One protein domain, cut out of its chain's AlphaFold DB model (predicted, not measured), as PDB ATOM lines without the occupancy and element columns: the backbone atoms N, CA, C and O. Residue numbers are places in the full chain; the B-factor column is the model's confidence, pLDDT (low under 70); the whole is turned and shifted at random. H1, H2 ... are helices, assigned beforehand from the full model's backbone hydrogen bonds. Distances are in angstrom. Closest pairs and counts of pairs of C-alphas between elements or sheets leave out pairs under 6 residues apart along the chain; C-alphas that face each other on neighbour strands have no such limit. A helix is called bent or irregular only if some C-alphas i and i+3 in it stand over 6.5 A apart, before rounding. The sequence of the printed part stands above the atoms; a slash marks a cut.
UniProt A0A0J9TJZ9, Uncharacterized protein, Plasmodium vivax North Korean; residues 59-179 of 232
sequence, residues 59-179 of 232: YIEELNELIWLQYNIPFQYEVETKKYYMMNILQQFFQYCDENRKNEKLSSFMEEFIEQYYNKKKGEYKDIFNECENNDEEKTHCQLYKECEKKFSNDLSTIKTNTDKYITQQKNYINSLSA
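What this domain is: This is residues 59 to 179 of the 232 residues of an uncharacterized protein of Plasmodium vivax North Korean (UniProt A0A0J9TJZ9). Three helices, H1, H2 and H4, lie side by side in a row with H2 in the middle, and a pair of helical stretches running opposite ways, H3a and H6, lies beyond one side of this row at nearly the same slant. Two shorter stretches run crosswise to this direction: H3b, the second arm of the bent helix H3, packs across residues 141 to 146 of H4, and H5, at a steep slant, leads from the end of H4 to the start of H6. The printed part has 121 residues with six named helices, H1 to H6 in order along the chain, and no named strand; the class is all helix. It is compact, with a radius of gyration of the C-alphas of 14.6 A, and elongated, spanning 49 by 31 by 22 A.

How they stand to each other: H1, residues 61 to 75, and H2, residues 79 to 99, form a helical hairpin; they touch, closest at the C-alphas of Leu 66 and Ile 89, 5.6 A apart, at a shallow tilt of 24 degrees. H3, residues 106 to 134, was assigned as one helix by its hydrogen bonds but is bent: C-alphas 120 and 123 are 8.0 A apart. Its arms, H3a, residues 106 to 120, and H3b, residues 123 to 134, are about perpendicular at 90 degrees. H2 and H3b only just touch, with 3 pairs of C-alphas within 8 A, the closest those of Lys 83 and Ile 128 at 6.9 A. H4, residues 140 to 151, touches H2, the same way at a shallow tilt of 20 degrees, with the C-alphas of Tyr 84 and His 141 closest at 4.2 A. H3b, with residues 128 to 132 alone, touches H4, about perpendicular at 82 degrees; the C-alphas of Cys 132 and Cys 142 are closest, 5.0 A. H6, residues 163 to 176, touches H3a at a shallow tilt of 1 degrees, opposite ways, closest at the C-alphas of Ser 107 and Ile 167, 5.9 A. H5, residues 153 to 161, touches H6 at a steep tilt of 51 degrees, closest at the C-alphas of Thr 158 and Tyr 166, 5.7 A. H1 and H4 are apart, as are H2 and H6. In H2, H4, H5 and H6 every O i to N i+4 pair is within hydrogen-bond range, against 7 of 11 in H1, 9 of 11 in H3a and 7 of 8 in H3b.

Where its parts are: H1 begins at C-alpha 61, (24.426, -36.236, -48.861), and is 22.7 A long; it is only just irregular, C-alphas 71 and 74 being 6.8 A apart. H2 is 30.6 A long. H3a is irregular, with C-alphas 116 and 119 6.8 A apart. H6, 20.3 A long, ends at C-alpha 176, (33.841, -54.965, -28.077).

The domain as a whole: The C-alphas of Tyr 77 and Ala 179 are the two farthest apart, 49.8 A. The printed part has no cut and no long link. pLDDT is under 70 at residues 59 to 77 and 135 to 137 of this predicted model.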
ATOM      1  N   TYR A  59      28.774 -31.119 -45.995       45.56
ATOM      2  CA  TYR A  59      28.379 -32.439 -45.477       45.56
ATOM      3  C   TYR A  59      28.032 -33.490 -46.550       45.56
ATOM      4  O   TYR A  59      27.695 -33.170 -47.689       45.56
ATOM      5  N   ILE A  60      28.134 -34.762 -46.138       48.06
ATOM      6  CA  ILE A  60      27.736 -35.978 -46.873       48.06
ATOM      7  C   ILE A  60      26.219 -35.948 -47.137       48.06
ATOM      8  O   ILE A  60      25.452 -35.548 -46.263       48.06
ATOM      9  N   GLU A  61      25.798 -36.375 -48.335       46.97
ATOM     10  CA  GLU A  61      24.426 -36.236 -48.861       46.97
ATOM     11  C   GLU A  61      23.319 -36.762 -47.926       46.97
ATOM     12  O   GLU A  61      22.266 -36.139 -47.835       46.97
ATOM     13  N   GLU A  62      23.580 -37.823 -47.160       46.62
ATOM     14  CA  GLU A  62      22.613 -38.484 -46.264       46.62
ATOM     15  C   GLU A  62      22.276 -37.676 -44.996       46.62
ATOM     16  O   GLU A  62      21.177 -37.785 -44.456       46.62
ATOM     17  N   LEU A  63      23.186 -36.815 -44.520       51.75
ATOM     18  CA  LEU A  63      22.921 -35.947 -43.364       51.75
ATOM     19  C   LEU A  63      22.121 -34.695 -43.773       51.75
ATOM     20  O   LEU A  63      21.494 -34.051 -42.931       51.75
ATOM     21  N   ASN A  64      22.125 -34.347 -45.064       52.19
ATOM     22  CA  ASN A  64      21.520 -33.111 -45.558       52.19
ATOM     23  C   ASN A  64      20.001 -33.114 -45.443       52.19
ATOM     24  O   ASN A  64      19.401 -32.092 -45.110       52.19
ATOM     25  N   GLU A  65      19.385 -34.265 -45.680       52.03
ATOM     26  CA  GLU A  65      17.940 -34.413 -45.639       52.03
ATOM     27  C   GLU A  65      17.422 -34.412 -44.191       52.03
ATOM     28  O   GLU A  65      16.472 -33.694 -43.887       52.03
ATOM     29  N   LEU A  66      18.131 -35.058 -43.256       53.53
ATOM     30  CA  LEU A  66      17.851 -34.995 -41.814       53.53
ATOM     31  C   LEU A  66      17.856 -33.561 -41.266       53.53
ATOM     32  O   LEU A  66      16.934 -33.159 -40.551       53.53
ATOM     33  N   ILE A  67      18.883 -32.779 -41.612       56.69
ATOM     34  CA  ILE A  67      19.013 -31.392 -41.155       56.69
ATOM     35  C   ILE A  67      17.943 -30.525 -41.847       56.69
ATOM     36  O   ILE A  67      17.240 -29.778 -41.167       56.69
ATOM     37  N   TRP A  68      17.726 -30.674 -43.160       54.78
ATOM     38  CA  TRP A  68      16.672 -29.951 -43.887       54.78
ATOM     39  C   TRP A  68      15.278 -30.210 -43.300       54.78
ATOM     40  O   TRP A  68      14.518 -29.272 -43.049       54.78
ATOM     41  N   LEU A  69      14.941 -31.474 -43.040       54.94
ATOM     42  CA  LEU A  69      13.650 -31.871 -42.485       54.94
ATOM     43  C   LEU A  69      13.461 -31.320 -41.067       54.94
ATOM     44  O   LEU A  69      12.403 -30.776 -40.754       54.94
ATOM     45  N   GLN A  70      14.496 -31.373 -40.225       52.94
ATOM     46  CA  GLN A  70      14.432 -30.852 -38.859       52.94
ATOM     47  C   GLN A  70      14.119 -29.347 -38.808       52.94
ATOM     48  O   GLN A  70      13.329 -28.925 -37.959       52.94
ATOM     49  N   TYR A  71      14.700 -28.542 -39.704       51.78
ATOM     50  CA  TYR A  71      14.467 -27.091 -39.741       51.78
ATOM     51  C   TYR A  71      13.148 -26.692 -40.413       51.78
ATOM     52  O   TYR A  71      12.619 -25.630 -40.093       51.78
ATOM     53  N   ASN A  72      12.592 -27.528 -41.298       52.47
ATOM     54  CA  ASN A  72      11.341 -27.217 -41.995       52.47
ATOM     55  C   ASN A  72      10.083 -27.751 -41.295       52.47
ATOM     56  O   ASN A  72       9.005 -27.212 -41.524       52.47
ATOM     57  N   ILE A  73      10.191 -28.747 -40.405       57.09
ATOM     58  CA  ILE A  73       9.046 -29.280 -39.639       57.09
ATOM     59  C   ILE A  73       8.220 -28.202 -38.908       57.09
ATOM     60  O   ILE A  73       6.995 -28.310 -38.928       57.09
ATOM     61  N   PRO A  74       8.809 -27.169 -38.271       49.81
ATOM     62  CA  PRO A  74       8.034 -26.111 -37.616       49.81
ATOM     63  C   PRO A  74       7.159 -25.277 -38.566       49.81
ATOM     64  O   PRO A  74       6.203 -24.664 -38.106       49.81
ATOM     65  N   PHE A  75       7.466 -25.265 -39.867       50.66
ATOM     66  CA  PHE A  75       6.726 -24.525 -40.896       50.66
ATOM     67  C   PHE A  75       5.680 -25.389 -41.620       50.66
ATOM     68  O   PHE A  75       5.002 -24.912 -42.527       50.66
ATOM     69  N   GLN A  76       5.541 -26.661 -41.230       54.09
ATOM     70  CA  GLN A  76       4.537 -27.573 -41.771       54.09
ATOM     71  C   GLN A  76       3.267 -27.489 -40.924       54.09
ATOM     72  O   GLN A  76       3.189 -28.054 -39.832       54.09
ATOM     73  N   TYR A  77       2.274 -26.758 -41.431       57.59
ATOM     74  CA  TYR A  77       0.984 -26.566 -40.759       57.59
ATOM     75  C   TYR A  77       0.068 -27.793 -40.858       57.59
ATOM     76  O   TYR A  77      -0.815 -27.975 -40.021       57.59
ATOM     77  N   GLU A  78       0.282 -28.656 -41.852       75.88
ATOM     78  CA  GLU A  78      -0.527 -29.854 -42.050       75.88
ATOM     79  C   GLU A  78      -0.045 -31.014 -41.167       75.88
ATOM     80  O   GLU A  78       1.112 -31.444 -41.217       75.88
ATOM     81  N   VAL A  79      -0.965 -31.546 -40.358       81.69
ATOM     82  CA  VAL A  79      -0.682 -32.575 -39.348       81.69
ATOM     83  C   VAL A  79      -0.134 -33.862 -39.970       81.69
ATOM     84  O   VAL A  79       0.834 -34.411 -39.445       81.69
ATOM     85  N   GLU A  80      -0.702 -34.338 -41.082       82.25
ATOM     86  CA  GLU A  80      -0.247 -35.586 -41.716       82.25
ATOM     87  C   GLU A  80       1.135 -35.429 -42.358       82.25
ATOM     88  O   GLU A  80       2.021 -36.260 -42.153       82.25
ATOM     89  N   THR A  81       1.381 -34.301 -43.025       80.88
ATOM     90  CA  THR A  81       2.697 -33.960 -43.582       80.88
ATOM     91  C   THR A  81       3.768 -33.872 -42.488       80.88
ATOM     92  O   THR A  81       4.879 -34.388 -42.643       80.88
ATOM     93  N   LYS A  82       3.431 -33.311 -41.319       84.94
ATOM     94  CA  LYS A  82       4.326 -33.303 -40.153       84.94
ATOM     95  C   LYS A  82       4.668 -34.722 -39.679       84.94
ATOM     96  O   LYS A  82       5.846 -35.008 -39.448       84.94
ATOM     97  N   LYS A  83       3.679 -35.614 -39.549       89.62
ATOM     98  CA  LYS A  83       3.908 -37.015 -39.142       89.62
ATOM     99  C   LYS A  83       4.771 -37.767 -40.152       89.62
ATOM    100  O   LYS A  83       5.688 -38.482 -39.750       89.62
ATOM    101  N   TYR A  84       4.525 -37.557 -41.445       88.06
ATOM    102  CA  TYR A  84       5.337 -38.116 -42.522       88.06
ATOM    103  C   TYR A  84       6.809 -37.725 -42.367       88.06
ATOM    104  O   TYR A  84       7.675 -38.597 -42.297       88.06
ATOM    105  N   TYR A  85       7.105 -36.432 -42.209       81.56
ATOM    106  CA  TYR A  85       8.487 -35.974 -42.049       81.56
ATOM    107  C   TYR A  85       9.149 -36.483 -40.771       81.56
ATOM    108  O   TYR A  85      10.331 -36.824 -40.787       81.56
ATOM    109  N   MET A  86       8.403 -36.587 -39.673       88.00
ATOM    110  CA  MET A  86       8.924 -37.183 -38.448       88.00
ATOM    111  C   MET A  86       9.319 -38.648 -38.637       88.00
ATOM    112  O   MET A  86      10.383 -39.056 -38.163       88.00
ATOM    113  N   MET A  87       8.496 -39.435 -39.327       91.06
ATOM    114  CA  MET A  87       8.822 -40.829 -39.619       91.06
ATOM    115  C   MET A  87       9.984 -40.957 -40.599       91.06
ATOM    116  O   MET A  87      10.870 -41.774 -40.364       91.06
ATOM    117  N   ASN A  88      10.041 -40.104 -41.624       84.31
ATOM    118  CA  ASN A  88      11.148 -40.076 -42.579       84.31
ATOM    119  C   ASN A  88      12.485 -39.751 -41.881       84.31
ATOM    120  O   ASN A  88      13.467 -40.466 -42.055       84.31
ATOM    121  N   ILE A  89      12.511 -38.744 -40.995       83.25
ATOM    122  CA  ILE A  89      13.698 -38.434 -40.177       83.25
ATOM    123  C   ILE A  89      14.127 -39.644 -39.345       83.25
ATOM    124  O   ILE A  89      15.314 -39.950 -39.265       83.25
ATOM    125  N   LEU A  90      13.181 -40.331 -38.700       88.81
ATOM    126  CA  LEU A  90      13.513 -41.477 -37.859       88.81
ATOM    127  C   LEU A  90      14.091 -42.634 -38.693       88.81
ATOM    128  O   LEU A  90      15.067 -43.257 -38.278       88.81
ATOM    129  N   GLN A  91      13.538 -42.876 -39.885       86.94
ATOM    130  CA  GLN A  91      14.039 -43.873 -40.831       86.94
ATOM    131  C   GLN A  91      15.467 -43.555 -41.288       86.94
ATOM    132  O   GLN A  91      16.342 -44.421 -41.219       86.94
ATOM    133  N   GLN A  92      15.720 -42.313 -41.706       81.75
ATOM    134  CA  GLN A  92      17.045 -41.862 -42.139       81.75
ATOM    135  C   GLN A  92      18.064 -41.915 -41.001       81.75
ATOM    136  O   GLN A  92      19.203 -42.328 -41.207       81.75
ATOM    137  N   PHE A  93      17.651 -41.564 -39.783       86.25
ATOM    138  CA  PHE A  93      18.488 -41.698 -38.598       86.25
ATOM    139  C   PHE A  93      18.930 -43.151 -38.378       86.25
ATOM    140  O   PHE A  93      20.121 -43.396 -38.173       86.25
ATOM    141  N   PHE A  94      18.014 -44.122 -38.461       88.38
ATOM    142  CA  PHE A  94      18.376 -45.537 -38.331       88.38
ATOM    143  C   PHE A  94      19.256 -46.028 -39.471       88.38
ATOM    144  O   PHE A  94      20.235 -46.728 -39.218       88.38
ATOM    145  N   GLN A  95      18.958 -45.621 -40.703       85.12
ATOM    146  CA  GLN A  95      19.783 -45.967 -41.852       85.12
ATOM    147  C   GLN A  95      21.222 -45.473 -41.677       85.12
ATOM    148  O   GLN A  95      22.159 -46.263 -41.791       85.12
ATOM    149  N   TYR A  96      21.391 -44.210 -41.289       80.31
ATOM    150  CA  TYR A  96      22.703 -43.644 -41.009       80.31
ATOM    151  C   TYR A  96      23.424 -44.404 -39.886       80.31
ATOM    152  O   TYR A  96      24.624 -44.670 -39.992       80.31
ATOM    153  N   CYS A  97      22.713 -44.774 -38.813       84.81
ATOM    154  CA  CYS A  97      23.290 -45.546 -37.711       84.81
ATOM    155  C   CYS A  97      23.777 -46.932 -38.157       84.81
ATOM    156  O   CYS A  97      24.862 -47.343 -37.747       84.81
ATOM    157  N   ASP A  98      23.023 -47.634 -39.003       87.38
ATOM    158  CA  ASP A  98      23.408 -48.954 -39.519       87.38
ATOM    159  C   ASP A  98      24.638 -48.864 -40.440       87.38
ATOM    160  O   ASP A  98      25.637 -49.564 -40.244       87.38
ATOM    161  N   GLU A  99      24.636 -47.908 -41.373       81.06
ATOM    162  CA  GLU A  99      25.741 -47.667 -42.311       81.06
ATOM    163  C   GLU A  99      27.030 -47.222 -41.597       81.06
ATOM    164  O   GLU A  99      28.145 -47.579 -42.001       81.06
ATOM    165  N   ASN A 100      26.888 -46.497 -40.484       78.50
ATOM    166  CA  ASN A 100      27.993 -45.950 -39.700       78.50
ATOM    167  C   ASN A 100      28.228 -46.685 -38.378       78.50
ATOM    168  O   ASN A 100      28.954 -46.176 -37.522       78.50
ATOM    169  N   ARG A 101      27.701 -47.904 -38.204       86.00
ATOM    170  CA  ARG A 101      27.760 -48.665 -36.940       86.00
ATOM    171  C   ARG A 101      29.172 -48.845 -36.372       86.00
ATOM    172  O   ARG A 101      29.360 -49.045 -35.178       86.00
ATOM    173  N   LYS A 102      30.196 -48.784 -37.218       84.12
ATOM    174  CA  LYS A 102      31.613 -48.940 -36.845       84.12
ATOM    175  C   LYS A 102      32.332 -47.618 -36.565       84.12
ATOM    176  O   LYS A 102      33.522 -47.620 -36.261       84.12
ATOM    177  N   ASN A 103      31.638 -46.493 -36.691       79.00
ATOM    178  CA  ASN A 103      32.193 -45.171 -36.460       79.00
ATOM    179  C   ASN A 103      32.227 -44.862 -34.954       79.00
ATOM    180  O   ASN A 103      31.193 -44.853 -34.287       79.00
ATOM    181  N   GLU A 104      33.416 -44.552 -34.429       78.81
ATOM    182  CA  GLU A 104      33.621 -44.186 -33.017       78.81
ATOM    183  C   GLU A 104      32.810 -42.948 -32.590       78.81
ATOM    184  O   GLU A 104      32.474 -42.800 -31.418       78.81
ATOM    185  N   LYS A 105      32.449 -42.077 -33.543       80.31
ATOM    186  CA  LYS A 105      31.663 -40.861 -33.298       80.31
ATOM    187  C   LYS A 105      30.150 -41.097 -33.321       80.31
ATOM    188  O   LYS A 105      29.404 -40.180 -32.973       80.31
ATOM    189  N   LEU A 106      29.683 -42.286 -33.719       82.56
ATOM    190  CA  LEU A 106      28.250 -42.542 -33.903       82.56
ATOM    191  C   LEU A 106      27.465 -42.368 -32.599       82.56
ATOM    192  O   LEU A 106      26.424 -41.724 -32.602       82.56
ATOM    193  N   SER A 107      27.988 -42.857 -31.470       86.56
ATOM    194  CA  SER A 107      27.306 -42.739 -30.175       86.56
ATOM    195  C   SER A 107      27.029 -41.285 -29.785       86.56
ATOM    196  O   SER A 107      25.946 -40.984 -29.298       86.56
ATOM    197  N   SER A 108      27.973 -40.372 -30.041       81.88
ATOM    198  CA  SER A 108      27.783 -38.940 -29.768       81.88
ATOM    199  C   SER A 108      26.751 -38.305 -30.700       81.88
ATOM    200  O   SER A 108      25.985 -37.447 -30.272       81.88
ATOM    201  N   PHE A 109      26.696 -38.736 -31.964       81.38
ATOM    202  CA  PHE A 109      25.638 -38.318 -32.885       81.38
ATOM    203  C   PHE A 109      24.257 -38.801 -32.416       81.38
ATOM    204  O   PHE A 109      23.312 -38.016 -32.391       81.38
ATOM    205  N   MET A 110      24.146 -40.064 -31.992       87.69
ATOM    206  CA  MET A 110      22.901 -40.630 -31.465       87.69
ATOM    207  C   MET A 110      22.427 -39.897 -30.210       87.69
ATOM    208  O   MET A 110      21.246 -39.577 -30.115       87.69
ATOM    209  N   GLU A 111      23.333 -39.607 -29.269       86.69
ATOM    210  CA  GLU A 111      23.042 -38.807 -28.072       86.69
ATOM    211  C   GLU A 111      22.452 -37.449 -28.440       86.69
ATOM    212  O   GLU A 111      21.392 -37.079 -27.937       86.69
ATOM    213  N   GLU A 112      23.098 -36.734 -29.363       80.00
ATOM    214  CA  GLU A 112      22.643 -35.413 -29.787       80.00
ATOM    215  C   GLU A 112      21.283 -35.479 -30.496       80.00
ATOM    216  O   GLU A 112      20.394 -34.692 -30.169       80.00
ATOM    217  N   PHE A 113      21.077 -36.432 -31.411       84.75
ATOM    218  CA  PHE A 113      19.784 -36.630 -32.074       84.75
ATOM    219  C   PHE A 113      18.668 -36.937 -31.064       84.75
ATOM    220  O   PHE A 113      17.590 -36.337 -31.102       84.75
ATOM    221  N   ILE A 114      18.931 -37.848 -30.127       90.12
ATOM    222  CA  ILE A 114      17.950 -38.267 -29.129       90.12
ATOM    223  C   ILE A 114      17.579 -37.105 -28.210       90.12
ATOM    224  O   ILE A 114      16.395 -36.820 -28.029       90.12
ATOM    225  N   GLU A 115      18.571 -36.421 -27.645       86.00
ATOM    226  CA  GLU A 115      18.358 -35.337 -26.689       86.00
ATOM    227  C   GLU A 115      17.712 -34.118 -27.358       86.00
ATOM    228  O   GLU A 115      16.747 -33.546 -26.845       86.00
ATOM    229  N   GLN A 116      18.232 -33.715 -28.517       81.44
ATOM    230  CA  GLN A 116      17.866 -32.439 -29.122       81.44
ATOM    231  C   GLN A 116      16.632 -32.515 -30.010       81.44
ATOM    232  O   GLN A 116      15.995 -31.476 -30.205       81.44
ATOM    233  N   TYR A 117      16.287 -33.701 -30.516       83.25
ATOM    234  CA  TYR A 117      15.184 -33.887 -31.451       83.25
ATOM    235  C   TYR A 117      14.157 -34.915 -30.959       83.25
ATOM    236  O   TYR A 117      13.023 -34.535 -30.653       83.25
ATOM    237  N   TYR A 118      14.530 -36.195 -30.839       89.12
ATOM    238  CA  TYR A 118      13.564 -37.273 -30.575       89.12
ATOM    239  C   TYR A 118      12.819 -37.080 -29.247       89.12
ATOM    240  O   TYR A 118      11.590 -37.122 -29.215       89.12
ATOM    241  N   ASN A 119      13.536 -36.783 -28.158       90.06
ATOM    242  CA  ASN A 119      12.937 -36.607 -26.833       90.06
ATOM    243  C   ASN A 119      11.978 -35.413 -26.772       90.06
ATOM    244  O   ASN A 119      10.940 -35.503 -26.116       90.06
ATOM    245  N   LYS A 120      12.267 -34.327 -27.499       87.56
ATOM    246  CA  LYS A 120      11.374 -33.157 -27.579       87.56
ATOM    247  C   LYS A 120      10.069 -33.466 -28.317       87.56
ATOM    248  O   LYS A 120       9.061 -32.819 -28.067       87.56
ATOM    249  N   LYS A 121      10.082 -34.469 -29.199       88.50
ATOM    250  CA  LYS A 121       8.940 -34.917 -30.011       88.50
ATOM    251  C   LYS A 121       8.379 -36.268 -29.570       88.50
ATOM    252  O   LYS A 121       7.591 -36.880 -30.283       88.50
ATOM    253  N   LYS A 122       8.767 -36.750 -28.387       92.31
ATOM    254  CA  LYS A 122       8.460 -38.109 -27.928       92.31
ATOM    255  C   LYS A 122       6.959 -38.391 -27.833       92.31
ATOM    256  O   LYS A 122       6.539 -39.502 -28.137       92.31
ATOM    257  N   GLY A 123       6.161 -37.396 -27.433       93.75
ATOM    258  CA  GLY A 123       4.696 -37.497 -27.422       93.75
ATOM    259  C   GLY A 123       4.124 -37.692 -28.826       93.75
ATOM    260  O   GLY A 123       3.439 -38.677 -29.068       93.75
ATOM    261  N   GLU A 124       4.514 -36.830 -29.768       93.94
ATOM    262  CA  GLU A 124       4.105 -36.912 -31.178       93.94
ATOM    263  C   GLU A 124       4.490 -38.269 -31.808       93.94
ATOM    264  O   GLU A 124       3.682 -38.885 -32.497       93.94
ATOM    265  N   TYR A 125       5.693 -38.783 -31.524       94.94
ATOM    266  CA  TYR A 125       6.097 -40.122 -31.968       94.94
ATOM    267  C   TYR A 125       5.247 -41.233 -31.352       94.94
ATOM    268  O   TYR A 125       4.871 -42.166 -32.053       94.94
ATOM    269  N   LYS A 126       4.926 -41.142 -30.056       95.06
ATOM    270  CA  LYS A 126       4.059 -42.120 -29.388       95.06
ATOM    271  C   LYS A 126       2.683 -42.179 -30.056       95.06
ATOM    272  O   LYS A 126       2.171 -43.274 -30.268       95.06
ATOM    273  N   ASP A 127       2.123 -41.028 -30.412       93.69
ATOM    274  CA  ASP A 127       0.832 -40.953 -31.096       93.69
ATOM    275  C   ASP A 127       0.901 -41.587 -32.489       93.69
ATOM    276  O   ASP A 127       0.050 -42.409 -32.821       93.69
ATOM    277  N   ILE A 128       1.958 -41.294 -33.260       93.88
ATOM    278  CA  ILE A 128       2.208 -41.927 -34.563       93.88
ATOM    279  C   ILE A 128       2.317 -43.452 -34.428       93.88
ATOM    280  O   ILE A 128       1.703 -44.185 -35.197       93.88
ATOM    281  N   PHE A 129       3.087 -43.948 -33.456       94.19
ATOM    282  CA  PHE A 129       3.277 -45.388 -33.278       94.19
ATOM    283  C   PHE A 129       1.966 -46.089 -32.922       94.19
ATOM    284  O   PHE A 129       1.637 -47.094 -33.543       94.19
ATOM    285  N   ASN A 130       1.187 -45.528 -31.995       93.00
ATOM    286  CA  ASN A 130      -0.117 -46.081 -31.634       93.00
ATOM    287  C   ASN A 130      -1.097 -46.051 -32.816       93.00
ATOM    288  O   ASN A 130      -1.880 -46.980 -32.994       93.00
ATOM    289  N   GLU A 131      -1.074 -44.987 -33.621       92.62
ATOM    290  CA  GLU A 131      -1.901 -44.873 -34.822       92.62
ATOM    291  C   GLU A 131      -1.557 -45.966 -35.845       92.62
ATOM    292  O   GLU A 131      -2.453 -46.654 -36.329       92.62
ATOM    293  N   CYS A 132      -0.270 -46.158 -36.140       92.44
ATOM    294  CA  CYS A 132       0.196 -47.075 -37.185       92.44
ATOM    295  C   CYS A 132       0.303 -48.545 -36.743       92.44
ATOM    296  O   CYS A 132       0.463 -49.436 -37.580       92.44
ATOM    297  N   GLU A 133       0.224 -48.828 -35.440       87.06
ATOM    298  CA  GLU A 133       0.071 -50.191 -34.915       87.06
ATOM    299  C   GLU A 133      -1.360 -50.725 -35.113       87.06
ATOM    300  O   GLU A 133      -1.529 -51.934 -35.263       87.06
ATOM    301  N   ASN A 134      -2.368 -49.842 -35.161       77.56
ATOM    302  CA  ASN A 134      -3.789 -50.212 -35.156       77.56
ATOM    303  C   ASN A 134      -4.531 -50.001 -36.493       77.56
ATOM    304  O   ASN A 134      -5.651 -50.487 -36.619       77.56
ATOM    305  N   ASN A 135      -3.954 -49.277 -37.460       66.12
ATOM    306  CA  ASN A 135      -4.613 -48.927 -38.726       66.12
ATOM    307  C   ASN A 135      -3.879 -49.447 -39.969       66.12
ATOM    308  O   ASN A 135      -2.656 -49.607 -39.968       66.12
ATOM    309  N   ASP A 136      -4.662 -49.643 -41.035       61.84
ATOM    310  CA  ASP A 136      -4.215 -50.087 -42.354       61.84
ATOM    311  C   ASP A 136      -3.415 -49.019 -43.121       61.84
ATOM    312  O   ASP A 136      -3.525 -47.811 -42.900       61.84
ATOM    313  N   GLU A 137      -2.598 -49.526 -44.041       64.06
ATOM    314  CA  GLU A 137      -1.496 -48.930 -44.811       64.06
ATOM    315  C   GLU A 137      -1.838 -47.697 -45.682       64.06
ATOM    316  O   GLU A 137      -1.030 -47.293 -46.518       64.06
ATOM    317  N   GLU A 138      -3.004 -47.069 -45.516       76.12
ATOM    318  CA  GLU A 138      -3.462 -45.952 -46.357       76.12
ATOM    319  C   GLU A 138      -2.690 -44.649 -46.108       76.12
ATOM    320  O   GLU A 138      -2.525 -43.838 -47.021       76.12
ATOM    321  N   LYS A 139      -2.183 -44.433 -44.886       87.06
ATOM    322  CA  LYS A 139      -1.441 -43.210 -44.549       87.06
ATOM    323  C   LYS A 139       0.053 -43.362 -44.813       87.06
ATOM    324  O   LYS A 139       0.693 -44.293 -44.325       87.06
ATOM    325  N   THR A 140       0.637 -42.389 -45.508       89.12
ATOM    326  CA  THR A 140       2.050 -42.410 -45.930       89.12
ATOM    327  C   THR A 140       3.030 -42.508 -44.759       89.12
ATOM    328  O   THR A 140       4.026 -43.225 -44.841       89.12
ATOM    329  N   HIS A 141       2.757 -41.856 -43.625       89.94
ATOM    330  CA  HIS A 141       3.601 -41.991 -42.430       89.94
ATOM    331  C   HIS A 141       3.513 -43.381 -41.794       89.94
ATOM    332  O   HIS A 141       4.503 -43.847 -41.231       89.94
ATOM    333  N   CYS A 142       2.374 -44.067 -41.916       93.12
ATOM    334  CA  CYS A 142       2.232 -45.443 -41.449       93.12
ATOM    335  C   CYS A 142       2.920 -46.451 -42.372       93.12
ATOM    336  O   CYS A 142       3.493 -47.420 -41.876       93.12
ATOM    337  N   GLN A 143       2.986 -46.183 -43.677       91.88
ATOM    338  CA  GLN A 143       3.829 -46.956 -44.599       91.88
ATOM    339  C   GLN A 143       5.310 -46.858 -44.197       91.88
ATOM    340  O   GLN A 143       5.959 -47.884 -43.985       91.88
ATOM    341  N   LEU A 144       5.820 -45.640 -43.958       91.19
ATOM    342  CA  LEU A 144       7.191 -45.430 -43.463       91.19
ATOM    343  C   LEU A 144       7.442 -46.110 -42.111       91.19
ATOM    344  O   LEU A 144       8.522 -46.653 -41.868       91.19
ATOM    345  N   TYR A 145       6.449 -46.096 -41.221       93.50
ATOM    346  CA  TYR A 145       6.516 -46.817 -39.954       93.50
ATOM    347  C   TYR A 145       6.672 -48.328 -40.164       93.50
ATOM    348  O   TYR A 145       7.554 -48.930 -39.553       93.50
ATOM    349  N   LYS A 146       5.876 -48.941 -41.044       92.31
ATOM    350  CA  LYS A 146       5.957 -50.381 -41.336       92.31
ATOM    351  C   LYS A 146       7.274 -50.763 -42.004       92.31
ATOM    352  O   LYS A 146       7.866 -51.789 -41.666       92.31
ATOM    353  N   GLU A 147       7.787 -49.919 -42.891       91.75
ATOM    354  CA  GLU A 147       9.124 -50.097 -43.458       91.75
ATOM    355  C   GLU A 147      10.215 -50.029 -42.386       91.75
ATOM    356  O   GLU A 147      11.096 -50.894 -42.349       91.75
ATOM    357  N   CYS A 148      10.143 -49.044 -41.483       92.00
ATOM    358  CA  CYS A 148      11.027 -48.954 -40.321       92.00
ATOM    359  C   CYS A 148      10.944 -50.207 -39.448       92.00
ATOM    360  O   CYS A 148      11.971 -50.763 -39.073       92.00
ATOM    361  N   GLU A 149       9.737 -50.676 -39.139       93.62
ATOM    362  CA  GLU A 149       9.497 -51.863 -38.316       93.62
ATOM    363  C   GLU A 149      10.090 -53.125 -38.954       93.62
ATOM    364  O   GLU A 149      10.661 -53.962 -38.256       93.62
ATOM    365  N   LYS A 150      10.032 -53.234 -40.286       93.94
ATOM    366  CA  LYS A 150      10.605 -54.349 -41.043       93.94
ATOM    367  C   LYS A 150      12.131 -54.286 -41.136       93.94
ATOM    368  O   LYS A 150      12.790 -55.310 -40.965       93.94
ATOM    369  N   LYS A 151      12.699 -53.115 -41.443       95.12
ATOM    370  CA  LYS A 151      14.141 -52.947 -41.713       95.12
ATOM    371  C   LYS A 151      14.965 -52.742 -40.438       95.12
ATOM    372  O   LYS A 151      16.067 -53.268 -40.335       95.12
ATOM    373  N   PHE A 152      14.409 -52.030 -39.463       95.00
ATOM    374  CA  PHE A 152      15.082 -51.559 -38.249       95.00
ATOM    375  C   PHE A 152      14.329 -51.986 -36.981       95.00
ATOM    376  O   PHE A 152      14.272 -51.251 -35.997       95.00
ATOM    377  N   SER A 153      13.725 -53.180 -36.993       94.81
ATOM    378  CA  SER A 153      12.864 -53.691 -35.911       94.81
ATOM    379  C   SER A 153      13.478 -53.537 -34.513       94.81
ATOM    380  O   SER A 153      12.841 -53.030 -33.586       94.81
ATOM    381  N   ASN A 154      14.751 -53.926 -34.365       94.00
ATOM    382  CA  ASN A 154      15.464 -53.867 -33.090       94.00
ATOM    383  C   ASN A 154      15.740 -52.427 -32.647       94.00
ATOM    384  O   ASN A 154      15.565 -52.105 -31.469       94.00
ATOM    385  N   ASP A 155      16.160 -51.567 -33.575       94.50
ATOM    386  CA  ASP A 155      16.444 -50.158 -33.311       94.50
ATOM    387  C   ASP A 155      15.167 -49.414 -32.912       94.50
ATOM    388  O   ASP A 155      15.125 -48.752 -31.873       94.50
ATOM    389  N   LEU A 156      14.089 -49.615 -33.678       95.62
ATOM    390  CA  LEU A 156      12.775 -49.038 -33.422       95.62
ATOM    391  C   LEU A 156      12.216 -49.496 -32.071       95.62
ATOM    392  O   LEU A 156      11.792 -48.671 -31.262       95.62
ATOM    393  N   SER A 157      12.258 -50.797 -31.782       95.31
ATOM    394  CA  SER A 157      11.812 -51.344 -30.494       95.31
ATOM    395  C   SER A 157      12.623 -50.781 -29.319       95.31
ATOM    396  O   SER A 157      12.070 -50.384 -28.283       95.31
ATOM    397  N   THR A 158      13.944 -50.674 -29.486       95.44
ATOM    398  CA  THR A 158      14.825 -50.176 -28.428       95.44
ATOM    399  C   THR A 158      14.616 -48.684 -28.189       95.44
ATOM    400  O   THR A 158      14.453 -48.301 -27.033       95.44
ATOM    401  N   ILE A 159      14.536 -47.844 -29.230       94.12
ATOM    402  CA  ILE A 159      14.335 -46.395 -29.059       94.12
ATOM    403  C   ILE A 159      12.947 -46.061 -28.490       94.12
ATOM    404  O   ILE A 159      12.816 -45.118 -27.705       94.12
ATOM    405  N   LYS A 160      11.913 -46.845 -28.842       93.94
ATOM    406  CA  LYS A 160      10.562 -46.737 -28.265       93.94
ATOM    407  C   LYS A 160      10.593 -46.969 -26.754       93.94
ATOM    408  O   LYS A 160       9.987 -46.215 -25.994       93.94
ATOM    409  N   THR A 161      11.316 -48.003 -26.328       93.69
ATOM    410  CA  THR A 161      11.322 -48.471 -24.936       93.69
ATOM    411  C   THR A 161      12.291 -47.676 -24.063       93.69
ATOM    412  O   THR A 161      11.942 -47.245 -22.965       93.69
ATOM    413  N   ASN A 162      13.532 -47.509 -24.523       94.06
ATOM    414  CA  ASN A 162      14.608 -46.892 -23.761       94.06
ATOM    415  C   ASN A 162      15.709 -46.349 -24.691       94.06
ATOM    416  O   ASN A 162      16.554 -47.088 -25.201       94.06
ATOM    417  N   THR A 163      15.728 -45.028 -24.846       94.00
ATOM    418  CA  THR A 163      16.709 -44.300 -25.658       94.00
ATOM    419  C   THR A 163      18.144 -44.456 -25.150       94.00
ATOM    420  O   THR A 163      19.068 -44.590 -25.948       94.00
ATOM    421  N   ASP A 164      18.349 -44.521 -23.833       94.00
ATOM    422  CA  ASP A 164      19.685 -44.660 -23.237       94.00
ATOM    423  C   ASP A 164      20.258 -46.054 -23.488       94.00
ATOM    424  O   ASP A 164      21.452 -46.220 -23.757       94.00
ATOM    425  N   LYS A 165      19.391 -47.074 -23.463       95.25
ATOM    426  CA  LYS A 165      19.752 -48.441 -23.846       95.25
ATOM    427  C   LYS A 165      20.201 -48.486 -25.303       95.25
ATOM    428  O   LYS A 165      21.189 -49.159 -25.589       95.25
ATOM    429  N   TYR A 166      19.527 -47.753 -26.190       94.56
ATOM    430  CA  TYR A 166      19.884 -47.690 -27.606       94.56
ATOM    431  C   TYR A 166      21.303 -47.136 -27.818       94.56
ATOM    432  O   TYR A 166      22.142 -47.774 -28.452       94.56
ATOM    433  N   ILE A 167      21.625 -46.010 -27.174       94.00
ATOM    434  CA  ILE A 167      22.974 -45.419 -27.195       94.00
ATOM    435  C   ILE A 167      24.008 -46.372 -26.573       94.00
ATOM    436  O   ILE A 167      25.111 -46.557 -27.094       94.00
ATOM    437  N   THR A 168      23.663 -46.999 -25.447       94.56
ATOM    438  CA  THR A 168      24.573 -47.892 -24.714       94.56
ATOM    439  C   THR A 168      24.921 -49.138 -25.524       94.56
ATOM    440  O   THR A 168      26.071 -49.574 -25.506       94.56
ATOM    441  N   GLN A 169      23.971 -49.696 -26.280       93.25
ATOM    442  CA  GLN A 169      24.233 -50.812 -27.192       93.25
ATOM    443  C   GLN A 169      25.294 -50.450 -28.236       93.25
ATOM    444  O   GLN A 169      26.214 -51.239 -28.461       93.25
ATOM    445  N   GLN A 170      25.221 -49.246 -28.806       92.12
ATOM    446  CA  GLN A 170      26.219 -48.775 -29.762       92.12
ATOM    447  C   GLN A 170      27.600 -48.584 -29.112       92.12
ATOM    448  O   GLN A 170      28.609 -49.044 -29.652       92.12
ATOM    449  N   LYS A 171      27.667 -47.978 -27.919       93.00
ATOM    450  CA  LYS A 171      28.929 -47.846 -27.161       93.00
ATOM    451  C   LYS A 171      29.557 -49.206 -26.855       93.00
ATOM    452  O   LYS A 171      30.751 -49.396 -27.064       93.00
ATOM    453  N   ASN A 172      28.747 -50.160 -26.403       94.19
ATOM    454  CA  ASN A 172      29.208 -51.509 -26.089       94.19
ATOM    455  C   ASN A 172      29.712 -52.243 -27.333       94.19
ATOM    456  O   ASN A 172      30.722 -52.936 -27.253       94.19
ATOM    457  N   TYR A 173      29.053 -52.060 -28.481       91.94
ATOM    458  CA  TYR A 173      29.525 -52.611 -29.748       91.94
ATOM    459  C   TYR A 173      30.929 -52.102 -30.087       91.94
ATOM    460  O   TYR A 173      31.827 -52.914 -30.292       91.94
ATOM    461  N   ILE A 174      31.153 -50.785 -30.057       88.81
ATOM    462  CA  ILE A 174      32.476 -50.202 -30.333       88.81
ATOM    463  C   ILE A 174      33.530 -50.703 -29.337       88.81
ATOM    464  O   ILE A 174      34.620 -51.089 -29.750       88.81
ATOM    465  N   ASN A 175      33.195 -50.774 -28.046       89.62
ATOM    466  CA  ASN A 175      34.109 -51.264 -27.008       89.62
ATOM    467  C   ASN A 175      34.442 -52.760 -27.140       89.62
ATOM    468  O   ASN A 175      35.452 -53.205 -26.602       89.62
ATOM    469  N   SER A 176      33.599 -53.539 -27.826       92.38
ATOM    470  CA  SER A 176      33.841 -54.965 -28.077       92.38
ATOM    471  C   SER A 176      34.782 -55.234 -29.256       92.38
ATOM    472  O   SER A 176      35.239 -56.365 -29.420       92.38
ATOM    473  N   LEU A 177      35.076 -54.218 -30.076       89.19
ATOM    474  CA  LEU A 177      35.968 -54.345 -31.227       89.19
ATOM    475  C   LEU A 177      37.431 -54.464 -30.789       89.19
ATOM    476  O   LEU A 177      37.880 -53.827 -29.835       89.19
ATOM    477  N   SER A 178      38.209 -55.244 -31.537       89.88
ATOM    478  CA  SER A 178      39.653 -55.332 -31.327       89.88
ATOM    479  C   SER A 178      40.364 -54.027 -31.702       89.88
ATOM    480  O   SER A 178      39.894 -53.239 -32.526       89.88
ATOM    481  N   ALA A 179      41.566 -53.820 -31.156       87.69
ATOM    482  CA  ALA A 179      42.394 -52.659 -31.490       87.69
ATOM    483  C   ALA A 179      42.686 -52.547 -33.000       87.69
ATOM    484  O   ALA A 179      42.733 -51.445 -33.544       87.69
TER     485      ALA A 179